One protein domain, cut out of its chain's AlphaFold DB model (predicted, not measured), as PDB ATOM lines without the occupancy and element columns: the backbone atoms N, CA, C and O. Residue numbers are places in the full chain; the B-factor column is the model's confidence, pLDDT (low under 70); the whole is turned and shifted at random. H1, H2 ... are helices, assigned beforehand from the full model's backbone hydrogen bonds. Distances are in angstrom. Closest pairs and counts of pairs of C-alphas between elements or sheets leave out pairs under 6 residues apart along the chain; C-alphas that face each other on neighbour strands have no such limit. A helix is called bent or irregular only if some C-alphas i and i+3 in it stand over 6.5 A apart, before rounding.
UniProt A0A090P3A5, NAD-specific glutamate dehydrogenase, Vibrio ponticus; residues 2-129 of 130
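What this domain is: This is residues 2 to 129 of the 130 residues of the protein "NAD-specific glutamate dehydrogenase" of Vibrio ponticus (UniProt A0A090P3A5). Two long helical stretches, H1a and H3, open from a corner as a V, with H6 loosely in its mouth, near both but touching neither. At the corner H1 bends, and its second arm H1b forms a hairpin with H2; at the far end of H3 the short H4 and H5 make a loose end piece. The printed part has 128 residues with six named helices, H1 to H6 in chain order, and no named strand: all helix. It is only just loose, close to compact, with a radius of gyration of the C-alphas of 16.8 A, and elongated, spanning 50 by 31 by 28 A.

How they stand to each other: H1, residues 2 to 43, was assigned as one helix by its hydrogen bonds but is bent, C-alphas 25 and 28 being 8.9 A apart; its arms, H1a, residues 2 to 25, and H1b, residues 28 to 43, stand at a steep tilt of 64 degrees. H1b is irregular: C-alphas 29 and 32 are 7.4 A apart. H1a, with residues 20 to 24 alone, touches H3, residues 72 to 90, at a steep tilt of 59 degrees, opposite ways; the closest C-alphas, of Asp 24 and Arg 72, are 6.2 A apart. H1b and H3 only just touch, with 3 pairs of C-alphas within 8 A, the closest Ile 38 and Leu 78 at 7.5 A. H1b and H2, residues 57 to 65, form a helical hairpin at a shallow tilt of 9 degrees, closest at the C-alphas of Val 28 and Glu 64, 5.9 A. H4, residues 93 to 96, and H5, residues 99 to 107, only just touch, with 3 pairs within 8 A, and only at the corner, closest at the C-alphas of Ile 95 and His 101, 6.4 A. H6, residues 115 to 127, is close to but not clearly touching H1a, the closest C-alphas being Asp 12 and Thr 116 at 7.7 A. H2 and H3 are apart. Every O i to N i+4 pair is within hydrogen-bond range in H1a, H2, H3 and H5, against 10 of 12 in H1b and 8 of 9 in H6; H4 is too short for such a pair.

Where its parts are: H1a begins at C-alpha 2, (7.952, 35.604, 12.843), and is 34.7 A long; H1b is 23.4 A. H3, 26.4 A, begins at (15.939, 13.820, 32.139). H6, 18.4 A, ends at C-alpha 127, (1.607, 28.984, 6.561).

The domain as a whole: The C-alphas of Gln 66 and Lys 129 are farthest apart, 53.1 A. The printed part has no cut. The link from H1 to H2 is long, 13 residues. Residues 124 to 129, of which 124 to 127 belong to H6, stand free. Mean pLDDT of the printed part is 71.6; 50 residues, among them 89 to 129, are under 70.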
ATOM      1  N   GLU A   2       6.884  36.571  12.494       56.31
ATOM      2  CA  GLU A   2       7.952  35.604  12.843       56.31
ATOM      3  C   GLU A   2       8.504  35.812  14.260       56.31
ATOM      4  O   GLU A   2       8.639  34.839  14.995       56.31
ATOM      5  N   ASP A   3       8.712  37.064  14.682       60.12
ATOM      6  CA  ASP A   3       9.226  37.365  16.030       60.12
ATOM      7  C   ASP A   3       8.284  36.876  17.147       60.12
ATOM      8  O   ASP A   3       8.723  36.306  18.139       60.12
ATOM      9  N   GLU A   4       6.970  37.010  16.943       61.62
ATOM     10  CA  GLU A   4       5.931  36.558  17.881       61.62
ATOM     11  C   GLU A   4       5.872  35.025  17.976       61.62
ATOM     12  O   GLU A   4       5.712  34.461  19.056       61.62
ATOM     13  N   VAL A   5       6.052  34.323  16.851       65.19
ATOM     14  CA  VAL A   5       6.154  32.856  16.845       65.19
ATOM     15  C   VAL A   5       7.457  32.408  17.512       65.19
ATOM     16  O   VAL A   5       7.457  31.405  18.225       65.19
ATOM     17  N   GLY A   6       8.548  33.156  17.322       64.19
ATOM     18  CA  GLY A   6       9.833  32.915  17.971       64.19
ATOM     19  C   GLY A   6       9.738  32.966  19.496       64.19
ATOM     20  O   GLY A   6      10.154  32.017  20.159       64.19
ATOM     21  N   GLU A   7       9.126  34.013  20.050       70.06
ATOM     22  CA  GLU A   7       8.923  34.144  21.500       70.06
ATOM     23  C   GLU A   7       8.079  32.996  22.072       70.06
ATOM     24  O   GLU A   7       8.460  32.396  23.075       70.06
ATOM     25  N   ILE A   8       6.992  32.613  21.393       68.69
ATOM     26  CA  ILE A   8       6.127  31.503  21.828       68.69
ATOM     27  C   ILE A   8       6.881  30.167  21.835       68.69
ATOM     28  O   ILE A   8       6.697  29.353  22.737       68.69
ATOM     29  N   VAL A   9       7.718  29.906  20.827       68.75
ATOM     30  CA  VAL A   9       8.494  28.658  20.755       68.75
ATOM     31  C   VAL A   9       9.563  28.604  21.846       68.75
ATOM     32  O   VAL A   9       9.788  27.535  22.412       68.75
ATOM     33  N   LEU A  10      10.212  29.733  22.144       72.19
ATOM     34  CA  LEU A  10      11.223  29.816  23.198       72.19
ATOM     35  C   LEU A  10      10.611  29.630  24.590       72.19
ATOM     36  O   LEU A  10      11.170  28.883  25.394       72.19
ATOM     37  N   ASP A  11       9.464  30.255  24.851       70.44
ATOM     38  CA  ASP A  11       8.732  30.103  26.111       70.44
ATOM     39  C   ASP A  11       8.271  28.647  26.317       70.44
ATOM     40  O   ASP A  11       8.540  28.042  27.354       70.44
ATOM     41  N   ASP A  12       7.709  28.018  25.276       66.00
ATOM     42  CA  ASP A  12       7.308  26.603  25.299       66.00
ATOM     43  C   ASP A  12       8.497  25.667  25.573       66.00
ATOM     44  O   ASP A  12       8.407  24.755  26.402       66.00
ATOM     45  N   ALA A  13       9.639  25.909  24.923       72.06
ATOM     46  CA  ALA A  13      10.853  25.126  25.133       72.06
ATOM     47  C   ALA A  13      11.395  25.270  26.567       72.06
ATOM     48  O   ALA A  13      11.870  24.290  27.160       72.06
ATOM     49  N   TYR A  14      11.300  26.472  27.140       72.94
ATOM     50  CA  TYR A  14      11.697  26.734  28.518       72.94
ATOM     51  C   TYR A  14      10.771  26.013  29.505       72.94
ATOM     52  O   TYR A  14      11.253  25.231  30.327       72.94
ATOM     53  N   CYS A  15       9.453  26.172  29.364       71.75
ATOM     54  CA  CYS A  15       8.466  25.502  30.213       71.75
ATOM     55  C   CYS A  15       8.548  23.973  30.127       71.75
ATOM     56  O   CYS A  15       8.418  23.287  31.143       71.75
ATOM     57  N   GLN A  16       8.795  23.409  28.939       72.25
ATOM     58  CA  GLN A  16       8.988  21.966  28.790       72.25
ATOM     59  C   GLN A  16      10.233  21.493  29.551       72.25
ATOM     60  O   GLN A  16      10.186  20.490  30.266       72.25
ATOM     61  N   SER A  17      11.340  22.227  29.430       76.69
ATOM     62  CA  SER A  17      12.592  21.903  30.119       76.69
ATOM     63  C   SER A  17      12.465  22.027  31.638       76.69
ATOM     64  O   SER A  17      12.992  21.190  32.379       76.69
ATOM     65  N   GLU A  18      11.753  23.050  32.110       79.44
ATOM     66  CA  GLU A  18      11.427  23.250  33.520       79.44
ATOM     67  C   GLU A  18      10.571  22.101  34.057       79.44
ATOM     68  O   GLU A  18      10.930  21.484  35.057       79.44
ATOM     69  N   SER A  19       9.501  21.733  33.352       74.06
ATOM     70  CA  SER A  19       8.627  20.629  33.747       74.06
ATOM     71  C   SER A  19       9.376  19.303  33.850       74.06
ATOM     72  O   SER A  19       9.183  18.583  34.823       74.06
ATOM     73  N   ILE A  20      10.259  18.989  32.893       78.31
ATOM     74  CA  ILE A  20      11.111  17.790  32.963       78.31
ATOM     75  C   ILE A  20      11.999  17.839  34.210       78.31
ATOM     76  O   ILE A  20      12.203  16.819  34.857       78.31
ATOM     77  N   SER A  21      12.504  19.019  34.570       78.50
ATOM     78  CA  SER A  21      13.381  19.193  35.733       78.50
ATOM     79  C   SER A  21      12.619  19.053  37.056       78.50
ATOM     80  O   SER A  21      13.136  18.473  38.006       78.50
ATOM     81  N   VAL A  22      11.372  19.532  37.118       79.19
ATOM     82  CA  VAL A  22      10.481  19.326  38.271       79.19
ATOM     83  C   VAL A  22      10.118  17.848  38.418       79.19
ATOM     84  O   VAL A  22      10.164  17.319  39.527       79.19
ATOM     85  N   THR A  23       9.803  17.161  37.318       78.50
ATOM     86  CA  THR A  23       9.504  15.722  37.328       78.50
ATOM     87  C   THR A  23      10.720  14.885  37.730       78.50
ATOM     88  O   THR A  23      10.581  13.961  38.525       78.50
ATOM     89  N   ASP A  24      11.914  15.238  37.253       83.25
ATOM     90  CA  ASP A  24      13.182  14.625  37.674       83.25
ATOM     91  C   ASP A  24      13.413  14.812  39.185       83.25
ATOM     92  O   ASP A  24      13.735  13.862  39.898       83.25
ATOM     93  N   TYR A  25      13.123  16.006  39.717       81.62
ATOM     94  CA  TYR A  25      13.211  16.293  41.153       81.62
ATOM     95  C   TYR A  25      12.204  15.496  42.004       81.62
ATOM     96  O   TYR A  25      12.499  15.137  43.144       81.62
ATOM     97  N   GLN A  26      11.019  15.185  41.466       78.75
ATOM     98  CA  GLN A  26      10.038  14.306  42.123       78.75
ATOM     99  C   GLN A  26      10.513  12.842  42.199       78.75
ATOM    100  O   GLN A  26      10.022  12.073  43.039       78.75
ATOM    101  N   GLY A  27      11.485  12.469  41.362       79.56
ATOM    102  CA  GLY A  27      12.245  11.228  41.439       79.56
ATOM    103  C   GLY A  27      11.373   9.973  41.459       79.56
ATOM    104  O   GLY A  27      10.509   9.758  40.611       79.56
ATOM    105  N   VAL A  28      11.606   9.123  42.459       85.06
ATOM    106  CA  VAL A  28      11.049   7.761  42.559       85.06
ATOM    107  C   VAL A  28       9.523   7.728  42.662       85.06
ATOM    108  O   VAL A  28       8.894   6.751  42.263       85.06
ATOM    109  N   SER A  29       8.905   8.796  43.175       82.69
ATOM    110  CA  SER A  29       7.461   8.835  43.441       82.69
ATOM    111  C   SER A  29       6.599   8.597  42.193       82.69
ATOM    112  O   SER A  29       5.516   8.024  42.304       82.69
ATOM    113  N   LEU A  30       7.110   8.959  41.013       82.12
ATOM    114  CA  LEU A  30       6.408   8.853  39.733       82.12
ATOM    115  C   LEU A  30       6.855   7.662  38.877       82.12
ATOM    116  O   LEU A  30       6.238   7.391  37.847       82.12
ATOM    117  N   VAL A  31       7.878   6.906  39.290       86.62
ATOM    118  CA  VAL A  31       8.466   5.829  38.471       86.62
ATOM    119  C   VAL A  31       7.423   4.778  38.091       86.62
ATOM    120  O   VAL A  31       7.336   4.376  36.935       86.62
ATOM    121  N   LYS A  32       6.547   4.388  39.024       85.88
ATOM    122  CA  LYS A  32       5.479   3.413  38.738       85.88
ATOM    123  C   LYS A  32       4.459   3.926  37.723       85.88
ATOM    124  O   LYS A  32       3.901   3.133  36.973       85.88
ATOM    125  N   GLU A  33       4.172   5.225  37.725       86.56
ATOM    126  CA  GLU A  33       3.287   5.857  36.739       86.56
ATOM    127  C   GLU A  33       3.952   5.915  35.368       86.56
ATOM    128  O   GLU A  33       3.331   5.552  34.371       86.56
ATOM    129  N   GLN A  34       5.232   6.280  35.335       88.00
ATOM    130  CA  GLN A  34       6.037   6.347  34.119       88.00
ATOM    131  C   GLN A  34       6.208   4.964  33.473       88.00
ATOM    132  O   GLN A  34       6.032   4.841  32.266       88.00
ATOM    133  N   ILE A  35       6.434   3.904  34.261       89.31
ATOM    134  CA  ILE A  35       6.467   2.515  33.767       89.31
ATOM    135  C   ILE A  35       5.117   2.119  33.155       89.31
ATOM    136  O   ILE A  35       5.072   1.591  32.047       89.31
ATOM    137  N   ARG A  36       3.999   2.417  33.833       89.56
ATOM    138  CA  ARG A  36       2.661   2.141  33.279       89.56
ATOM    139  C   ARG A  36       2.425   2.878  31.962       89.56
ATOM    140  O   ARG A  36       1.809   2.316  31.061       89.56
ATOM    141  N   PHE A  37       2.897   4.118  31.858       87.31
ATOM    142  CA  PHE A  37       2.808   4.901  30.630       87.31
ATOM    143  C   PHE A  37       3.641   4.277  29.503       87.31
ATOM    144  O   PHE A  37       3.120   4.085  28.409       87.31
ATOM    145  N   ILE A  38       4.883   3.872  29.785       90.62
ATOM    146  CA  ILE A  38       5.739   3.147  28.835       90.62
ATOM    147  C   ILE A  38       5.019   1.901  28.302       90.62
ATOM    148  O   ILE A  38       4.886   1.744  27.091       90.62
ATOM    149  N   HIS A  39       4.466   1.068  29.188       92.31
ATOM    150  CA  HIS A  39       3.731  -0.137  28.784       92.31
ATOM    151  C   HIS A  39       2.501   0.170  27.932       92.31
ATOM    152  O   HIS A  39       2.201  -0.569  26.995       92.31
ATOM    153  N   ALA A  40       1.766   1.237  28.254       88.75
ATOM    154  CA  ALA A  40       0.612   1.655  27.462       88.75
ATOM    155  C   ALA A  40       1.031   2.037  26.034       88.75
ATOM    156  O   ALA A  40       0.393   1.602  25.074       88.75
ATOM    157  N   MET A  41       2.133   2.778  25.900       88.44
ATOM    158  CA  MET A  41       2.677   3.203  24.611       88.44
ATOM    159  C   MET A  41       3.239   2.039  23.786       88.44
ATOM    160  O   MET A  41       2.994   1.976  22.582       88.44
ATOM    161  N   GLU A  42       3.937   1.092  24.418       92.00
ATOM    162  CA  GLU A  42       4.414  -0.133  23.757       92.00
ATOM    163  C   GLU A  42       3.245  -0.988  23.263       92.00
ATOM    164  O   GLU A  42       3.228  -1.439  22.119       92.00
ATOM    165  N   LYS A  43       2.220  -1.177  24.103       91.94
ATOM    166  CA  LYS A  43       1.035  -1.968  23.752       91.94
ATOM    167  C   LYS A  43       0.241  -1.346  22.602       91.94
ATOM    168  O   LYS A  43      -0.327  -2.080  21.796       91.94
ATOM    169  N   ALA A  44       0.185  -0.020  22.545       88.06
ATOM    170  CA  ALA A  44      -0.427   0.716  21.444       88.06
ATOM    171  C   ALA A  44       0.444   0.725  20.170       88.06
ATOM    172  O   ALA A  44      -0.031   1.120  19.111       88.06
ATOM    173  N   GLY A  45       1.697   0.258  20.250       89.06
ATOM    174  CA  GLY A  45       2.636   0.226  19.130       89.06
ATOM    175  C   GLY A  45       3.271   1.580  18.811       89.06
ATOM    176  O   GLY A  45       3.862   1.732  17.746       89.06
ATOM    177  N   HIS A  46       3.153   2.562  19.708       86.94
ATOM    178  CA  HIS A  46       3.731   3.889  19.511       86.94
ATOM    179  C   HIS A  46       5.190   3.975  19.960       86.94
ATOM    180  O   HIS A  46       5.914   4.806  19.431       86.94
ATOM    181  N   LEU A  47       5.616   3.159  20.928       90.75
ATOM    182  CA  LEU A  47       6.949   3.238  21.530       90.75
ATOM    183  C   LEU A  47       7.739   1.945  21.313       90.75
ATOM    184  O   LEU A  47       7.239   0.860  21.596       90.75
ATOM    185  N   ASP A  48       8.997   2.093  20.898       91.12
ATOM    186  CA  ASP A  48      10.020   1.047  20.925       91.12
ATOM    187  C   ASP A  48      11.127   1.463  21.907       91.12
ATOM    188  O   ASP A  48      11.910   2.379  21.646       91.12
ATOM    189  N   ARG A  49      11.192   0.795  23.066       90.94
ATOM    190  CA  ARG A  49      12.160   1.126  24.126       90.94
ATOM    191  C   ARG A  49      13.606   0.910  23.703       90.94
ATOM    192  O   ARG A  49      14.472   1.650  24.161       90.94
ATOM    193  N   ALA A  50      13.872  -0.082  22.853       89.12
ATOM    194  CA  ALA A  50      15.227  -0.378  22.409       89.12
ATOM    195  C   ALA A  50      15.742   0.720  21.474       89.12
ATOM    196  O   ALA A  50      16.907   1.105  21.567       89.12
ATOM    197  N   LEU A  51      14.866   1.251  20.615       90.31
ATOM    198  CA  LEU A  51      15.190   2.373  19.737       90.31
ATOM    199  C   LEU A  51      15.440   3.668  20.523       90.31
ATOM    200  O   LEU A  51      16.363   4.416  20.206       90.31
ATOM    201  N   GLU A  52      14.637   3.906  21.558       90.62
ATOM    202  CA  GLU A  52      14.685   5.123  22.378       90.62
ATOM    203  C   GLU A  52      15.654   5.040  23.567       90.62
ATOM    204  O   GLU A  52      15.732   5.964  24.379       90.62
ATOM    205  N   TYR A  53      16.408   3.942  23.685       91.00
ATOM    206  CA  TYR A  53      17.346   3.687  24.784       91.00
ATOM    207  C   TYR A  53      16.702   3.757  26.182       91.00
ATOM    208  O   TYR A  53      17.364   4.095  27.166       91.00
ATOM    209  N   ILE A  54      15.414   3.414  26.285       91.75
ATOM    210  CA  ILE A  54      14.703   3.340  27.563       91.75
ATOM    211  C   ILE A  54      15.043   1.996  28.231       91.75
ATOM    212  O   ILE A  54      14.879   0.950  27.598       91.75
ATOM    213  N   PRO A  55      15.471   1.981  29.508       91.25
ATOM    214  CA  PRO A  55      15.784   0.740  30.213       91.25
ATOM    215  C   PRO A  55      14.571  -0.186  30.327       91.25
ATOM    216  O   PRO A  55      13.432   0.283  30.369       91.25
ATOM    217  N   ASP A  56      14.813  -1.491  30.439       91.88
ATOM    218  CA  ASP A  56      13.773  -2.483  30.728       91.88
ATOM    219  C   ASP A  56      13.199  -2.347  32.152       91.88
ATOM    220  O   ASP A  56      13.694  -1.595  32.996       91.88
ATOM    221  N   ASP A  57      12.119  -3.078  32.422       90.00
ATOM    222  CA  ASP A  57      11.430  -3.025  33.714       90.00
ATOM    223  C   ASP A  57      12.299  -3.506  34.877       90.00
ATOM    224  O   ASP A  57      12.197  -2.956  35.971       90.00
ATOM    225  N   GLU A  58      13.160  -4.504  34.665       90.75
ATOM    226  CA  GLU A  58      14.047  -5.015  35.714       90.75
ATOM    227  C   GLU A  58      15.029  -3.923  36.155       90.75
ATOM    228  O   GLU A  58      15.179  -3.653  37.349       90.75
ATOM    229  N   THR A  59      15.606  -3.214  35.187       92.12
ATOM    230  CA  THR A  59      16.514  -2.090  35.403       92.12
ATOM    231  C   THR A  59      15.805  -0.912  36.066       92.12
ATOM    232  O   THR A  59      16.349  -0.313  36.996       92.12
ATOM    233  N   LEU A  60      14.591  -0.567  35.623       90.25
ATOM    234  CA  LEU A  60      13.818   0.524  36.226       90.25
ATOM    235  C   LEU A  60      13.409   0.209  37.672       90.25
ATOM    236  O   LEU A  60      13.497   1.088  38.528       90.25
ATOM    237  N   LEU A  61      13.022  -1.033  37.968       88.62
ATOM    238  CA  LEU A  61      12.692  -1.471  39.328       88.62
ATOM    239  C   LEU A  61      13.926  -1.513  40.235       88.62
ATOM    240  O   LEU A  61      13.832  -1.205  41.423       88.62
ATOM    241  N   GLU A  62      15.088  -1.888  39.703       91.88
ATOM    242  CA  GLU A  62      16.340  -1.843  40.457       91.88
ATOM    243  C   GLU A  62      16.741  -0.396  40.779       91.88
ATOM    244  O   GLU A  62      17.073  -0.092  41.927       91.88
ATOM    245  N   ARG A  63      16.604   0.530  39.819       90.75
ATOM    246  CA  ARG A  63      16.776   1.972  40.067       90.75
ATOM    247  C   ARG A  63      15.789   2.484  41.117       90.75
ATOM    248  O   ARG A  63      16.214   3.169  42.046       90.75
ATOM    249  N   GLU A  64      14.519   2.081  41.044       89.12
ATOM    250  CA  GLU A  64      13.490   2.449  42.028       89.12
ATOM    251  C   GLU A  64      13.918   2.055  43.453       89.12
ATOM    252  O   GLU A  64      13.871   2.877  44.371       89.12
ATOM    253  N   LYS A  65      14.410   0.820  43.638       89.44
ATOM    254  CA  LYS A  65      14.916   0.327  44.934       89.44
ATOM    255  C   LYS A  65      16.134   1.099  45.434       89.44
ATOM    256  O   LYS A  65      16.305   1.248  46.642       89.44
ATOM    257  N   GLN A  66      16.975   1.578  44.522       91.12
ATOM    258  CA  GLN A  66      18.154   2.389  44.829       91.12
ATOM    259  C   GLN A  66      17.818   3.862  45.095       91.12
ATOM    260  O   GLN A  66      18.713   4.649  45.402       91.12
ATOM    261  N   GLY A  67      16.544   4.252  45.007       88.06
ATOM    262  CA  GLY A  67      16.132   5.638  45.194       88.06
ATOM    263  C   GLY A  67      16.325   6.509  43.948       88.06
ATOM    264  O   GLY A  67      16.300   7.733  44.054       88.06
ATOM    265  N   LEU A  68      16.536   5.898  42.780       87.25
ATOM    266  CA  LEU A  68      16.791   6.571  41.508       87.25
ATOM    267  C   LEU A  68      15.547   6.515  40.611       87.25
ATOM    268  O   LEU A  68      14.933   5.464  40.433       87.25
ATOM    269  N   GLY A  69      15.172   7.668  40.055       89.44
ATOM    270  CA  GLY A  69      14.086   7.793  39.082       89.44
ATOM    271  C   GLY A  69      14.546   7.620  37.633       89.44
ATOM    272  O   GLY A  69      15.694   7.252  37.363       89.44
ATOM    273  N   LEU A  70      13.639   7.917  36.700       88.06
ATOM    274  CA  LEU A  70      14.009   8.124  35.301       88.06
ATOM    275  C   LEU A  70      14.851   9.394  35.169       88.06
ATOM    276  O   LEU A  70      14.637  10.377  35.870       88.06
ATOM    277  N   THR A  71      15.792   9.368  34.238       90.81
ATOM    278  CA  THR A  71      16.667  10.499  33.936       90.81
ATOM    279  C   THR A  71      15.973  11.516  33.032       90.81
ATOM    280  O   THR A  71      15.032  11.200  32.304       90.81
ATOM    281  N   ARG A  72      16.480  12.752  33.001       87.44
ATOM    282  CA  ARG A  72      15.939  13.820  32.139       87.44
ATOM    283  C   ARG A  72      15.808  13.438  30.652       87.44
ATOM    284  O   ARG A  72      14.774  13.777  30.082       87.44
ATOM    285  N   PRO A  73      16.779  12.753  30.008       89.31
ATOM    286  CA  PRO A  73      16.611  12.282  28.631       89.31
ATOM    287  C   PRO A  73      15.461  11.280  28.480       89.31
ATOM    288  O   PRO A  73      14.640  11.437  27.582       89.31
ATOM    289  N   GLU A  74      15.352  10.307  29.388       91.06
ATOM    290  CA  GLU A  74      14.271   9.311  29.375       91.06
ATOM    291  C   GLU A  74      12.901   9.996  29.566       91.06
ATOM    292  O   GLU A  74      11.959   9.730  28.823       91.06
ATOM    293  N   LEU A  75      12.796  10.961  30.488       86.25
ATOM    294  CA  LEU A  75      11.585  11.764  30.695       86.25
ATOM    295  C   LEU A  75      11.215  12.611  29.470       86.25
ATOM    296  O   LEU A  75      10.036  12.721  29.134       86.25
ATOM    297  N   ALA A  76      12.201  13.202  28.791       86.31
ATOM    298  CA  ALA A  76      11.969  14.001  27.590       86.31
ATOM    299  C   ALA A  76      11.328  13.168  26.471       86.31
ATOM    300  O   ALA A  76      10.386  13.631  25.824       86.31
ATOM    301  N   VAL A  77      11.793  11.926  26.298       89.81
ATOM    302  CA  VAL A  77      11.209  10.965  25.358       89.81
ATOM    303  C   VAL A  77       9.751  10.683  25.728       89.81
ATOM    304  O   VAL A  77       8.867  10.849  24.887       89.81
ATOM    305  N   LEU A  78       9.457  10.359  26.994       86.69
ATOM    306  CA  LEU A  78       8.076  10.095  27.427       86.69
ATOM    307  C   LEU A  78       7.139  11.283  27.171       86.69
ATOM    308  O   LEU A  78       6.021  11.096  26.692       86.69
ATOM    309  N   VAL A  79       7.600  12.511  27.433       81.75
ATOM    310  CA  VAL A  79       6.821  13.730  27.156       81.75
ATOM    311  C   VAL A  79       6.565  13.897  25.656       81.75
ATOM    312  O   VAL A  79       5.462  14.287  25.271       81.75
ATOM    313  N   ALA A  80       7.547  13.609  24.797       83.88
ATOM    314  CA  ALA A  80       7.385  13.707  23.347       83.88
ATOM    315  C   ALA A  80       6.331  12.717  22.824       83.88
ATOM    316  O   ALA A  80       5.418  13.115  22.097       83.88
ATOM    317  N   TYR A  81       6.404  11.462  23.265       85.81
ATOM    318  CA  TYR A  81       5.439  10.423  22.905       85.81
ATOM    319  C   TYR A  81       4.030  10.726  23.428       85.81
ATOM    320  O   TYR A  81       3.059  10.594  22.685       85.81
ATOM    321  N   GLY A  82       3.909  11.230  24.661       80.31
ATOM    322  CA  GLY A  82       2.626  11.683  25.202       80.31
ATOM    323  C   GLY A  82       2.012  12.823  24.387       80.31
ATOM    324  O   GLY A  82       0.830  12.776  24.058       80.31
ATOM    325  N   LYS A  83       2.817  13.817  23.986       78.19
ATOM    326  CA  LYS A  83       2.362  14.907  23.102       78.19
ATOM    327  C   LYS A  83       1.889  14.383  21.743       78.19
ATOM    328  O   LYS A  83       0.911  14.901  21.209       78.19
ATOM    329  N   MET A  84       2.578  13.391  21.182       79.56
ATOM    330  CA  MET A  84       2.235  12.813  19.882       79.56
ATOM    331  C   MET A  84       0.890  12.081  19.923       79.56
ATOM    332  O   MET A  84       0.023  12.387  19.110       79.56
ATOM    333  N   VAL A  85       0.676  11.205  20.908       78.31
ATOM    334  CA  VAL A  85      -0.593  10.467  21.045       78.31
ATOM    335  C   VAL A  85      -1.751  11.398  21.371       78.31
ATOM    336  O   VAL A  85      -2.788  11.331  20.720       78.31
ATOM    337  N   LEU A  86      -1.565  12.344  22.297       72.25
ATOM    338  CA  LEU A  86      -2.600  13.337  22.593       72.25
ATOM    339  C   LEU A  86      -2.965  14.161  21.358       72.25
ATOM    340  O   LEU A  86      -4.125  14.512  21.172       72.25
ATOM    341  N   LYS A  87      -1.991  14.468  20.496       67.19
ATOM    342  CA  LYS A  87      -2.270  15.137  19.226       67.19
ATOM    343  C   LYS A  87      -3.124  14.254  18.316       67.19
ATOM    344  O   LYS A  87      -4.047  14.772  17.707       67.19
ATOM    345  N   GLU A  88      -2.841  12.963  18.206       73.00
ATOM    346  CA  GLU A  88      -3.638  12.054  17.375       73.00
ATOM    347  C   GLU A  88      -5.072  11.900  17.899       73.00
ATOM    348  O   GLU A  88      -6.020  11.984  17.124       73.00
ATOM    349  N   GLU A  89      -5.243  11.761  19.214       69.94
ATOM    350  CA  GLU A  89      -6.555  11.563  19.840       69.94
ATOM    351  C   GLU A  89      -7.419  12.834  19.861       69.94
ATOM    352  O   GLU A  89      -8.643  12.756  19.753       69.94
ATOM    353  N   LEU A  90      -6.805  14.014  19.993       66.69
ATOM    354  CA  LEU A  90      -7.528  15.288  20.093       66.69
ATOM    355  C   LEU A  90      -7.795  15.954  18.736       66.69
ATOM    356  O   LEU A  90      -8.549  16.927  18.675       66.69
ATOM    357  N   VAL A  91      -7.225  15.444  17.638       67.19
ATOM    358  CA  VAL A  91      -7.517  15.908  16.268       67.19
ATOM    359  C   VAL A  91      -8.809  15.242  15.772       67.19
ATOM    360  O   VAL A  91      -8.833  14.497  14.800       67.19
ATOM    361  N   HIS A  92      -9.920  15.517  16.457       64.69
ATOM    362  CA  HIS A  92     -11.264  15.149  16.008       64.69
ATOM    363  C   HIS A  92     -12.137  16.404  15.928       64.69
ATOM    364  O   HIS A  92     -12.155  17.209  16.862       64.69
ATOM    365  N   GLU A  93     -12.866  16.587  14.823       56.28
ATOM    366  CA  GLU A  93     -13.666  17.803  14.577       56.28
ATOM    367  C   GLU A  93     -14.719  18.048  15.667       56.28
ATOM    368  O   GLU A  93     -14.969  19.195  16.038       56.28
ATOM    369  N   ASP A  94     -15.276  16.975  16.231       61.53
ATOM    370  CA  ASP A  94     -16.261  17.034  17.317       61.53
ATOM    371  C   ASP A  94     -15.668  17.556  18.635       61.53
ATOM    372  O   ASP A  94     -16.354  18.219  19.405       61.53
ATOM    373  N   ILE A  95     -14.382  17.292  18.887       62.22
ATOM    374  CA  ILE A  95     -13.670  17.761  20.084       62.22
ATOM    375  C   ILE A  95     -13.174  19.195  19.865       62.22
ATOM    376  O   ILE A  95     -13.269  20.037  20.756       62.22
ATOM    377  N   ALA A  96     -12.675  19.492  18.661       60.84
ATOM    378  CA  ALA A  96     -12.126  20.798  18.312       60.84
ATOM    379  C   ALA A  96     -13.185  21.916  18.280       60.84
ATOM    380  O   ALA A  96     -12.855  23.074  18.546       60.84
ATOM    381  N   ASN A  97     -14.440  21.580  17.963       59.00
ATOM    382  CA  ASN A  97     -15.543  22.539  17.856       59.00
ATOM    383  C   ASN A  97     -16.449  22.600  19.098       59.00
ATOM    384  O   ASN A  97     -17.341  23.448  19.149       59.00
ATOM    385  N   ASP A  98     -16.235  21.745  20.099       63.59
ATOM    386  CA  ASP A  98     -17.012  21.782  21.337       63.59
ATOM    387  C   ASP A  98     -16.484  22.867  22.290       63.59
ATOM    388  O   ASP A  98     -15.361  22.820  22.802       63.59
ATOM    389  N   GLU A  99     -17.332  23.858  22.562       62.12
ATOM    390  CA  GLU A  99     -17.024  25.001  23.419       62.12
ATOM    391  C   GLU A  99     -16.722  24.599  24.878       62.12
ATOM    392  O   GLU A  99     -15.975  25.297  25.573       62.12
ATOM    393  N   PHE A 100     -17.264  23.471  25.355       64.12
ATOM    394  CA  PHE A 100     -16.976  22.944  26.690       64.12
ATOM    395  C   PHE A 100     -15.573  22.334  26.761       64.12
ATOM    396  O   PHE A 100     -14.799  22.670  27.663       64.12
ATOM    397  N   HIS A 101     -15.208  21.508  25.776       57.19
ATOM    398  CA  HIS A 101     -13.868  20.928  25.676       57.19
ATOM    399  C   HIS A 101     -12.808  22.003  25.437       57.19
ATOM    400  O   HIS A 101     -11.767  21.974  26.086       57.19
ATOM    401  N   ALA A 102     -13.094  23.018  24.616       59.03
ATOM    402  CA  ALA A 102     -12.194  24.151  24.419       59.03
ATOM    403  C   ALA A 102     -11.887  24.882  25.739       59.03
ATOM    404  O   ALA A 102     -10.727  25.164  26.036       59.03
ATOM    405  N   LYS A 103     -12.906  25.148  26.571       56.38
ATOM    406  CA  LYS A 103     -12.724  25.789  27.887       56.38
ATOM    407  C   LYS A 103     -11.996  24.886  28.878       56.38
ATOM    408  O   LYS A 103     -11.155  25.386  29.618       56.38
ATOM    409  N   LEU A 104     -12.279  23.584  28.892       57.88
ATOM    410  CA  LEU A 104     -11.600  22.643  29.782       57.88
ATOM    411  C   LEU A 104     -10.122  22.498  29.398       57.88
ATOM    412  O   LEU A 104      -9.258  22.698  30.240       57.88
ATOM    413  N   LEU A 105      -9.816  22.293  28.115       55.66
ATOM    414  CA  LEU A 105      -8.446  22.199  27.599       55.66
ATOM    415  C   LEU A 105      -7.631  23.481  27.827       55.66
ATOM    416  O   LEU A 105      -6.413  23.404  27.974       55.66
ATOM    417  N   LEU A 106      -8.280  24.648  27.900       51.50
ATOM    418  CA  LEU A 106      -7.637  25.917  28.258       51.50
ATOM    419  C   LEU A 106      -7.385  26.076  29.769       51.50
ATOM    420  O   LEU A 106      -6.516  26.859  30.136       51.50
ATOM    421  N   ASN A 107      -8.140  25.381  30.631       41.19
ATOM    422  CA  ASN A 107      -8.238  25.692  32.065       41.19
ATOM    423  C   ASN A 107      -7.758  24.558  32.999       41.19
ATOM    424  O   ASN A 107      -7.274  24.831  34.092       41.19
ATOM    425  N   THR A 108      -7.869  23.285  32.596       41.03
ATOM    426  CA  THR A 108      -7.286  22.130  33.320       41.03
ATOM    427  C   THR A 108      -5.843  21.872  32.934       41.03
ATOM    428  O   THR A 108      -5.097  21.226  33.666       41.03
ATOM    429  N   SER A 109      -5.445  22.383  31.776       43.22
ATOM    430  CA  SER A 109      -4.057  22.414  31.372       43.22
ATOM    431  C   SER A 109      -3.404  23.575  32.108       43.22
ATOM    432  O   SER A 109      -3.767  24.728  31.888       43.22
ATOM    433  N   HIS A 110      -2.378  23.307  32.917       37.12
ATOM    434  CA  HIS A 110      -1.322  24.313  33.013       37.12
ATOM    435  C   HIS A 110      -0.937  24.710  31.568       37.12
ATOM    436  O   HIS A 110      -0.935  23.820  30.710       37.12
ATOM    437  N   PRO A 111      -0.668  25.993  31.261       37.28
ATOM    438  CA  PRO A 111      -0.609  26.528  29.889       37.28
ATOM    439  C   PRO A 111       0.362  25.853  28.895       37.28
ATOM    440  O   PRO A 111       0.460  26.295  27.758       37.28
ATOM    441  N   SER A 112       1.079  24.800  29.279       43.44
ATOM    442  CA  SER A 112       2.264  24.270  28.610       43.44
ATOM    443  C   SER A 112       2.073  23.035  27.711       43.44
ATOM    444  O   SER A 112       3.048  22.626  27.088       43.44
ATOM    445  N   TYR A 113       0.884  22.417  27.586       44.56
ATOM    446  CA  TYR A 113       0.804  21.127  26.859       44.56
ATOM    447  C   TYR A 113      -0.260  20.986  25.757       44.56
ATOM    448  O   TYR A 113       0.087  20.533  24.669       44.56
ATOM    449  N   ALA A 114      -1.516  21.395  25.952       38.56
ATOM    450  CA  ALA A 114      -2.565  21.166  24.939       38.56
ATOM    451  C   ALA A 114      -2.830  22.383  24.026       38.56
ATOM    452  O   ALA A 114      -3.102  22.248  22.832       38.56
ATOM    453  N   VAL A 115      -2.710  23.600  24.567       39.34
ATOM    454  CA  VAL A 115      -3.091  24.840  23.867       39.34
ATOM    455  C   VAL A 115      -2.013  25.294  22.889       39.34
ATOM    456  O   VAL A 115      -2.357  25.798  21.822       39.34
ATOM    457  N   THR A 116      -0.728  25.054  23.179       41.25
ATOM    458  CA  THR A 116       0.345  25.281  22.203       41.25
ATOM    459  C   THR A 116       0.151  24.376  20.990       41.25
ATOM    460  O   THR A 116       0.259  24.857  19.873       41.25
ATOM    461  N   ILE A 117      -0.245  23.109  21.157       41.34
ATOM    462  CA  ILE A 117      -0.480  22.194  20.025       41.34
ATOM    463  C   ILE A 117      -1.641  22.691  19.141       41.34
ATOM    464  O   ILE A 117      -1.469  22.798  17.927       41.34
ATOM    465  N   CYS A 118      -2.773  23.106  19.724       38.62
ATOM    466  CA  CYS A 118      -3.913  23.633  18.955       38.62
ATOM    467  C   CYS A 118      -3.691  25.049  18.379       38.62
ATOM    468  O   CYS A 118      -4.055  25.307  17.229       38.62
ATOM    469  N   ARG A 119      -3.068  25.985  19.117       34.50
ATOM    470  CA  ARG A 119      -2.751  27.339  18.605       34.50
ATOM    471  C   ARG A 119      -1.669  27.303  17.526       34.50
ATOM    472  O   ARG A 119      -1.798  28.003  16.525       34.50
ATOM    473  N   LYS A 120      -0.643  26.462  17.687       41.31
ATOM    474  CA  LYS A 120       0.438  26.272  16.707       41.31
ATOM    475  C   LYS A 120      -0.084  25.579  15.444       41.31
ATOM    476  O   LYS A 120       0.383  25.907  14.362       41.31
ATOM    477  N   TRP A 121      -1.122  24.736  15.531       40.62
ATOM    478  CA  TRP A 121      -1.771  24.163  14.342       40.62
ATOM    479  C   TRP A 121      -2.528  25.206  13.511       40.62
ATOM    480  O   TRP A 121      -2.413  25.207  12.289       40.62
ATOM    481  N   LYS A 122      -3.210  26.167  14.149       32.44
ATOM    482  CA  LYS A 122      -3.858  27.278  13.426       32.44
ATOM    483  C   LYS A 122      -2.852  28.159  12.674       32.44
ATOM    484  O   LYS A 122      -3.232  28.763  11.680       32.44
ATOM    485  N   ILE A 123      -1.595  28.209  13.124       35.34
ATOM    486  CA  ILE A 123      -0.496  28.945  12.480       35.34
ATOM    487  C   ILE A 123       0.171  28.094  11.386       35.34
ATOM    488  O   ILE A 123       0.303  28.562  10.260       35.34
ATOM    489  N   ILE A 124       0.517  26.829  11.658       36.03
ATOM    490  CA  ILE A 124       1.149  25.917  10.681       36.03
ATOM    491  C   ILE A 124       0.220  25.649   9.485       36.03
ATOM    492  O   ILE A 124       0.651  25.755   8.340       36.03
ATOM    493  N   HIS A 125      -1.074  25.418   9.726       32.81
ATOM    494  CA  HIS A 125      -2.061  25.206   8.660       32.81
ATOM    495  C   HIS A 125      -2.338  26.476   7.822       32.81
ATOM    496  O   HIS A 125      -2.861  26.383   6.712       32.81
ATOM    497  N   TYR A 126      -2.005  27.666   8.340       34.00
ATOM    498  CA  TYR A 126      -2.112  28.941   7.615       34.00
ATOM    499  C   TYR A 126      -0.863  29.233   6.770       34.00
ATOM    500  O   TYR A 126      -0.975  29.794   5.682       34.00
ATOM    501  N   VAL A 127       0.317  28.826   7.253       32.78
ATOM    502  CA  VAL A 127       1.607  28.984   6.561       32.78
ATOM    503  C   VAL A 127       1.762  27.987   5.407       32.78
ATOM    504  O   VAL A 127       2.260  28.372   4.361       32.78
ATOM    505  N   GLU A 128       1.261  26.751   5.518       30.20
ATOM    506  CA  GLU A 128       1.268  25.778   4.402       30.20
ATOM    507  C   GLU A 128       0.277  26.109   3.264       30.20
ATOM    508  O   GLU A 128       0.305  25.471   2.213       30.20
ATOM    509  N   LYS A 129      -0.611  27.094   3.457       32.34
ATOM    510  CA  LYS A 129      -1.597  27.552   2.459       32.34
ATOM    511  C   LYS A 129      -1.230  28.874   1.763       32.34
ATOM    512  O   LYS A 129      -2.051  29.372   0.991       32.34
TER     513      LYS A 129